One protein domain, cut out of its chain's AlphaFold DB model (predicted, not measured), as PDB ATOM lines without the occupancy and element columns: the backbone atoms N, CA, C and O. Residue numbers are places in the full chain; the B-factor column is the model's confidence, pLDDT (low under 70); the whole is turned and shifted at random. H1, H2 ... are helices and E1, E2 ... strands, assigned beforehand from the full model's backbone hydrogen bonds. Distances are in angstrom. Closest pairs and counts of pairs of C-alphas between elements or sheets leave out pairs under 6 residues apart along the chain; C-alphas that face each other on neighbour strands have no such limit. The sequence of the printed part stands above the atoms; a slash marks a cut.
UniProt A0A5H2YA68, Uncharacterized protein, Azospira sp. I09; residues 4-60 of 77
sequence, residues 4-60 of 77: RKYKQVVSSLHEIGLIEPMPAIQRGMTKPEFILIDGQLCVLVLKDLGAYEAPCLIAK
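This is residues 4 to 60 of the 77 residues of an uncharacterized protein of Azospira sp. I09 (UniProt A0A5H2YA68). A small three-stranded sheet forms one end of a rod and two steeply crossed helices the other, with H2 between H1 and the sheet. The printed part has 57 residues, with H1, E1, E2, H2 and E3 along the chain, in the class mixed, helices and strands; the mixed sheet runs E2, E1, E3. It is only just loose, close to compact, with a radius of gyration of the C-alphas of 12.4 A and spans of 38 by 18 by 17 A.

Inner strand E1, residues 22 to 26, forms an antiparallel hairpin with E2, residues 34 to 36; N 25 and O 35 are within hydrogen-bond range at 2.8 A. E1 is parallel to E3, residues 56 to 59, with N 57 and O 22 at 2.8 A. H2, residues 40 to 48, is only just not on the sheet, with 4 pairs of C-alphas within 10 A. H2 touches H1, residues 4 to 16, at a steep tilt of 61 degrees; their closest C-alphas, Val 10 and Val 45, are 6.1 A apart. In both helices every O i to N i+4 pair is within hydrogen-bond range.

H1 spans 18.3 A from C-alpha 4 at (131.836, 152.416, 195.122), E1 12.8 A and H2 12.3 A; E3 ends at C-alpha 59 at (116.971, 136.319, 174.316).

The farthest C-alphas, Arg 4 and Thr 30, are 40.4 A apart. The printed part has no cut and no long link; pLDDT is under 70 at residues 28 to 30 and 60.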
ATOM      1  N   ARG A   4     131.055 151.835 196.223       83.38
ATOM      2  CA  ARG A   4     131.836 152.416 195.122       83.38
ATOM      3  C   ARG A   4     131.293 152.028 193.743       83.38
ATOM      4  O   ARG A   4     131.183 152.896 192.885       83.38
ATOM      5  N   LYS A   5     130.914 150.757 193.548       79.06
ATOM      6  CA  LYS A   5     130.363 150.270 192.270       79.06
ATOM      7  C   LYS A   5     128.998 150.893 191.976       79.06
ATOM      8  O   LYS A   5     128.749 151.293 190.850       79.06
ATOM      9  N   TYR A   6     128.147 151.032 192.996       84.69
ATOM     10  CA  TYR A   6     126.850 151.700 192.853       84.69
ATOM     11  C   TYR A   6     127.023 153.156 192.404       84.69
ATOM     12  O   TYR A   6     126.460 153.549 191.392       84.69
ATOM     13  N   LYS A   7     127.881 153.933 193.083       85.50
ATOM     14  CA  LYS A   7     128.142 155.334 192.707       85.50
ATOM     15  C   LYS A   7     128.680 155.486 191.281       85.50
ATOM     16  O   LYS A   7     128.291 156.422 190.595       85.50
ATOM     17  N   GLN A   8     129.540 154.571 190.831       85.94
ATOM     18  CA  GLN A   8     130.032 154.569 189.448       85.94
ATOM     19  C   GLN A   8     128.903 154.341 188.438       85.94
ATOM     20  O   GLN A   8     128.817 155.067 187.453       85.94
ATOM     21  N   VAL A   9     128.016 153.376 188.704       84.50
ATOM     22  CA  VAL A   9     126.855 153.102 187.843       84.50
ATOM     23  C   VAL A   9     125.876 154.278 187.840       84.50
ATOM     24  O   VAL A   9     125.413 154.656 186.771       84.50
ATOM     25  N   VAL A  10     125.625 154.913 188.991       87.31
ATOM     26  CA  VAL A  10     124.817 156.146 189.078       87.31
ATOM     27  C   VAL A  10     125.414 157.261 188.228       87.31
ATOM     28  O   VAL A  10     124.699 157.833 187.416       87.31
ATOM     29  N   SER A  11     126.714 157.543 188.372       86.88
ATOM     30  CA  SER A  11     127.387 158.594 187.592       86.88
ATOM     31  C   SER A  11     127.280 158.321 186.092       86.88
ATOM     32  O   SER A  11     126.869 159.191 185.333       86.88
ATOM     33  N   SER A  12     127.571 157.085 185.672       85.50
ATOM     34  CA  SER A  12     127.528 156.698 184.261       85.50
ATOM     35  C   SER A  12     126.116 156.775 183.673       85.50
ATOM     36  O   SER A  12     125.955 157.265 182.558       85.50
ATOM     37  N   LEU A  13     125.099 156.300 184.402       85.50
ATOM     38  CA  LEU A  13     123.708 156.340 183.942       85.50
ATOM     39  C   LEU A  13     123.140 157.760 183.941       85.50
ATOM     40  O   LEU A  13     122.325 158.077 183.084       85.50
ATOM     41  N   HIS A  14     123.570 158.614 184.867       84.44
ATOM     42  CA  HIS A  14     123.153 160.011 184.900       84.44
ATOM     43  C   HIS A  14     123.759 160.825 183.745       84.44
ATOM     44  O   HIS A  14     123.078 161.663 183.164       84.44
ATOM     45  N   GLU A  15     125.031 160.596 183.408       84.31
ATOM     46  CA  GLU A  15     125.726 161.356 182.362       84.31
ATOM     47  C   GLU A  15     125.356 160.913 180.943       84.31
ATOM     48  O   GLU A  15     125.167 161.756 180.069       84.31
ATOM     49  N   ILE A  16     125.281 159.600 180.703       81.56
ATOM     50  CA  ILE A  16     125.208 159.031 179.344       81.56
ATOM     51  C   ILE A  16     123.954 158.164 179.147       81.56
ATOM     52  O   ILE A  16     123.617 157.799 178.022       81.56
ATOM     53  N   GLY A  17     123.234 157.837 180.223       79.00
ATOM     54  CA  GLY A  17     122.126 156.889 180.177       79.00
ATOM     55  C   GLY A  17     122.584 155.436 180.054       79.00
ATOM     56  O   GLY A  17     123.771 155.102 180.117       79.00
ATOM     57  N   LEU A  18     121.614 154.533 179.906       79.88
ATOM     58  CA  LEU A  18     121.888 153.114 179.704       79.88
ATOM     59  C   LEU A  18     122.296 152.871 178.240       79.88
ATOM     60  O   LEU A  18     121.449 152.864 177.353       79.88
ATOM     61  N   ILE A  19     123.594 152.664 178.002       75.50
ATOM     62  CA  ILE A  19     124.156 152.430 176.658       75.50
ATOM     63  C   ILE A  19     123.887 150.995 176.186       75.50
ATOM     64  O   ILE A  19     123.533 150.767 175.031       75.50
ATOM     65  N   GLU A  20     124.059 150.016 177.079       74.69
ATOM     66  CA  GLU A  20     123.845 148.606 176.755       74.69
ATOM     67  C   GLU A  20     122.449 148.136 177.178       74.69
ATOM     68  O   GLU A  20     122.087 148.294 178.347       74.69
ATOM     69  N   PRO A  21     121.684 147.483 176.284       81.00
ATOM     70  CA  PRO A  21     120.394 146.927 176.652       81.00
ATOM     71  C   PRO A  21     120.562 145.798 177.674       81.00
ATOM     72  O   PRO A  21     121.470 144.962 177.580       81.00
ATOM     73  N   MET A  22     119.663 145.755 178.655       84.75
ATOM     74  CA  MET A  22     119.714 144.738 179.701       84.75
ATOM     75  C   MET A  22     119.209 143.388 179.180       84.75
ATOM     76  O   MET A  22     118.135 143.327 178.577       84.75
ATOM     77  N   PRO A  23     119.949 142.289 179.394       83.38
ATOM     78  CA  PRO A  23     119.549 140.982 178.896       83.38
ATOM     79  C   PRO A  23     118.366 140.440 179.703       83.38
ATOM     80  O   PRO A  23     118.424 140.343 180.931       83.38
ATOM     81  N   ALA A  24     117.302 140.047 179.009       86.25
ATOM     82  CA  ALA A  24     116.119 139.452 179.610       86.25
ATOM     83  C   ALA A  24     115.622 138.244 178.799       86.25
ATOM     84  O   ALA A  24     115.867 138.135 177.602       86.25
ATOM     85  N   ILE A  25     114.914 137.329 179.457       85.31
ATOM     86  CA  ILE A  25     114.286 136.150 178.847       85.31
ATOM     87  C   ILE A  25     112.780 136.281 178.996       85.31
ATOM     88  O   ILE A  25     112.288 136.620 180.073       85.31
ATOM     89  N   GLN A  26     112.035 135.971 177.942       83.88
ATOM     90  CA  GLN A  26     110.584 135.868 178.035       83.88
ATOM     91  C   GLN A  26     110.202 134.556 178.741       83.88
ATOM     92  O   GLN A  26     110.519 133.469 178.266       83.88
ATOM     93  N   ARG A  27     109.524 134.647 179.892       79.50
ATOM     94  CA  ARG A  27     109.192 133.490 180.748       79.50
ATOM     95  C   ARG A  27     108.064 132.623 180.185       79.50
ATOM     96  O   ARG A  27     107.947 131.458 180.553       79.50
ATOM     97  N   GLY A  28     107.220 133.172 179.316       69.06
ATOM     98  CA  GLY A  28     106.078 132.446 178.776       69.06
ATOM     99  C   GLY A  28     105.577 133.003 177.451       69.06
ATOM    100  O   GLY A  28     105.726 134.184 177.149       69.06
ATOM    101  N   MET A  29     104.943 132.133 176.668       66.25
ATOM    102  CA  MET A  29     104.364 132.493 175.370       66.25
ATOM    103  C   MET A  29     103.063 133.299 175.502       66.25
ATOM    104  O   MET A  29     102.693 134.022 174.586       66.25
ATOM    105  N   THR A  30     102.360 133.173 176.633       68.62
ATOM    106  CA  THR A  30     100.997 133.698 176.830       68.62
ATOM    107  C   THR A  30     100.921 134.990 177.637       68.62
ATOM    108  O   THR A  30      99.918 135.694 177.547       68.62
ATOM    109  N   LYS A  31     101.953 135.330 178.418       72.44
ATOM    110  CA  LYS A  31     102.028 136.587 179.175       72.44
ATOM    111  C   LYS A  31     103.360 137.286 178.902       72.44
ATOM    112  O   LYS A  31     104.377 136.594 178.835       72.44
ATOM    113  N   PRO A  32     103.381 138.627 178.782       71.56
ATOM    114  CA  PRO A  32     104.606 139.408 178.623       71.56
ATOM    115  C   PRO A  32     105.351 139.508 179.965       71.56
ATOM    116  O   PRO A  32     105.518 140.580 180.537       71.56
ATOM    117  N   GLU A  33     105.749 138.361 180.506       82.62
ATOM    118  CA  GLU A  33     106.583 138.271 181.696       82.62
ATOM    119  C   GLU A  33     108.033 138.087 181.260       82.62
ATOM    120  O   GLU A  33     108.359 137.160 180.512       82.62
ATOM    121  N   PHE A  34     108.907 138.963 181.748       83.88
ATOM    122  CA  PHE A  34     110.331 138.945 181.441       83.88
ATOM    123  C   PHE A  34     111.136 138.677 182.707       83.88
ATOM    124  O   PHE A  34     110.864 139.237 183.769       83.88
ATOM    125  N   ILE A  35     112.141 137.820 182.590       85.81
ATOM    126  CA  ILE A  35     113.135 137.573 183.628       85.81
ATOM    127  C   ILE A  35     114.400 138.307 183.224       85.81
ATOM    128  O   ILE A  35     114.974 138.024 182.177       85.81
ATOM    129  N   LEU A  36     114.848 139.227 184.070       86.06
ATOM    130  CA  LEU A  36     116.144 139.872 183.916       86.06
ATOM    131  C   LEU A  36     117.260 138.862 184.226       86.06
ATOM    132  O   LEU A  36     117.279 138.292 185.316       86.06
ATOM    133  N   ILE A  37     118.179 138.651 183.282       83.69
ATOM    134  CA  ILE A  37     119.306 137.716 183.448       83.69
ATOM    135  C   ILE A  37     120.418 138.369 184.277       83.69
ATOM    136  O   ILE A  37     120.986 137.745 185.168       83.69
ATOM    137  N   ASP A  38     120.717 139.634 183.982       80.38
ATOM    138  CA  ASP A  38     121.777 140.416 184.618       80.38
ATOM    139  C   ASP A  38     121.425 141.914 184.577       80.38
ATOM    140  O   ASP A  38     120.553 142.338 183.820       80.38
ATOM    141  N   GLY A  39     122.102 142.726 185.388       83.69
ATOM    142  CA  GLY A  39     121.900 144.172 185.440       83.69
ATOM    143  C   GLY A  39     120.976 144.641 186.563       83.69
ATOM    144  O   GLY A  39     120.475 145.762 186.495       83.69
ATOM    145  N   GLN A  40     120.777 143.848 187.629       87.19
ATOM    146  CA  GLN A  40     119.918 144.249 188.759       87.19
ATOM    147  C   GLN A  40     120.362 145.584 189.379       87.19
ATOM    148  O   GLN A  40     119.529 146.369 189.822       87.19
ATOM    149  N   LEU A  41     121.673 145.855 189.392       86.81
ATOM    150  CA  LEU A  41     122.227 147.115 189.888       86.81
ATOM    151  C   LEU A  41     121.794 148.308 189.025       86.81
ATOM    152  O   LEU A  41     121.390 149.329 189.571       86.81
ATOM    153  N   CYS A  42     121.846 148.168 187.697       86.50
ATOM    154  CA  CYS A  42     121.391 149.206 186.777       86.50
ATOM    155  C   CYS A  42     119.882 149.420 186.898       86.50
ATOM    156  O   CYS A  42     119.457 150.565 186.944       86.50
ATOM    157  N   VAL A  43     119.083 148.354 187.034       87.88
ATOM    158  CA  VAL A  43     117.635 148.478 187.283       87.88
ATOM    159  C   VAL A  43     117.354 149.241 188.573       87.88
ATOM    160  O   VAL A  43     116.484 150.107 188.587       87.88
ATOM    161  N   LEU A  44     118.083 148.938 189.649       88.50
ATOM    162  CA  LEU A  44     117.904 149.626 190.925       88.50
ATOM    163  C   LEU A  44     118.221 151.119 190.792       88.50
ATOM    164  O   LEU A  44     117.412 151.948 191.181       88.50
ATOM    165  N   VAL A  45     119.344 151.456 190.154       89.31
ATOM    166  CA  VAL A  45     119.720 152.850 189.889       89.31
ATOM    167  C   VAL A  45     118.714 153.552 188.976       89.31
ATOM    168  O   VAL A  45     118.323 154.674 189.265       89.31
ATOM    169  N   LEU A  46     118.263 152.913 187.895       88.50
ATOM    170  CA  LEU A  46     117.248 153.473 186.997       88.50
ATOM    171  C   LEU A  46     115.944 153.759 187.746       88.50
ATOM    172  O   LEU A  46     115.354 154.820 187.564       88.50
ATOM    173  N   LYS A  47     115.542 152.853 188.641       88.69
ATOM    174  CA  LYS A  47     114.395 153.055 189.525       88.69
ATOM    175  C   LYS A  47     114.610 154.235 190.475       88.69
ATOM    176  O   LYS A  47     113.697 155.038 190.637       88.69
ATOM    177  N   ASP A  48     115.800 154.368 191.057       89.44
ATOM    178  CA  ASP A  48     116.141 155.493 191.939       89.44
ATOM    179  C   ASP A  48     116.166 156.831 191.179       89.44
ATOM    180  O   ASP A  48     115.810 157.868 191.732       89.44
ATOM    181  N   LEU A  49     116.529 156.802 189.893       86.50
ATOM    182  CA  LEU A  49     116.491 157.947 188.981       86.50
ATOM    183  C   LEU A  49     115.078 158.245 188.441       86.50
ATOM    184  O   LEU A  49     114.898 159.213 187.706       86.50
ATOM    185  N   GLY A  50     114.070 157.439 188.795       88.19
ATOM    186  CA  GLY A  50     112.679 157.629 188.374       88.19
ATOM    187  C   GLY A  50     112.371 157.166 186.947       88.19
ATOM    188  O   GLY A  50     111.347 157.560 186.390       88.19
ATOM    189  N   ALA A  51     113.227 156.341 186.342       86.69
ATOM    190  CA  ALA A  51     112.966 155.759 185.031       86.69
ATOM    191  C   ALA A  51     111.944 154.614 185.135       86.69
ATOM    192  O   ALA A  51     112.088 153.696 185.945       86.69
ATOM    193  N   TYR A  52     110.921 154.661 184.279       84.31
ATOM    194  CA  TYR A  52     109.863 153.645 184.206       84.31
ATOM    195  C   TYR A  52     110.124 152.585 183.135       84.31
ATOM    196  O   TYR A  52     109.572 151.488 183.199       84.31
ATOM    197  N   GLU A  53     110.980 152.905 182.169       84.69
ATOM    198  CA  GLU A  53     111.299 152.058 181.027       84.69
ATOM    199  C   GLU A  53     112.812 151.997 180.834       84.69
ATOM    200  O   GLU A  53     113.540 152.942 181.148       84.69
ATOM    201  N   ALA A  54     113.287 150.870 180.314       84.88
ATOM    202  CA  ALA A  54     114.687 150.678 179.989       84.88
ATOM    203  C   ALA A  54     114.820 149.775 178.756       84.88
ATOM    204  O   ALA A  54     114.024 148.846 178.589       84.88
ATOM    205  N   PRO A  55     115.825 150.010 177.896       83.56
ATOM    206  CA  PRO A  55     116.102 149.128 176.774       83.56
ATOM    207  C   PRO A  55     116.520 147.738 177.271       83.56
ATOM    208  O   PRO A  55     117.459 147.592 178.058       83.56
ATOM    209  N   CYS A  56     115.837 146.710 176.769       85.50
ATOM    210  CA  CYS A  56     116.100 145.310 177.088       85.50
ATOM    211  C   CYS A  56     116.355 144.502 175.813       85.50
ATOM    212  O   CYS A  56     115.703 144.707 174.790       85.50
ATOM    213  N   LEU A  57     117.281 143.549 175.892       84.44
ATOM    214  CA  LEU A  57     117.551 142.575 174.840       84.44
ATOM    215  C   LEU A  57     116.878 141.254 175.220       84.44
ATOM    216  O   LEU A  57     117.307 140.600 176.171       84.44
ATOM    217  N   ILE A  58     115.832 140.868 174.486       84.06
ATOM    218  CA  ILE A  58     115.106 139.620 174.742       84.06
ATOM    219  C   ILE A  58     115.815 138.458 174.045       84.06
ATOM    220  O   ILE A  58     115.795 138.359 172.817       84.06
ATOM    221  N   ALA A  59     116.423 137.568 174.827       74.88
ATOM    222  CA  ALA A  59     116.971 136.319 174.316       74.88
ATOM    223  C   ALA A  59     115.818 135.356 173.980       74.88
ATOM    224  O   ALA A  59     114.994 135.048 174.845       74.88
ATOM    225  N   LYS A  60     115.736 134.919 172.716       65.69
ATOM    226  CA  LYS A  60     114.708 133.980 172.228       65.69
ATOM    227  C   LYS A  60     115.089 132.507 172.390       65.69
ATOM    228  O   LYS A  60     114.191 131.676 172.425       65.69
TER     229      LYS A  60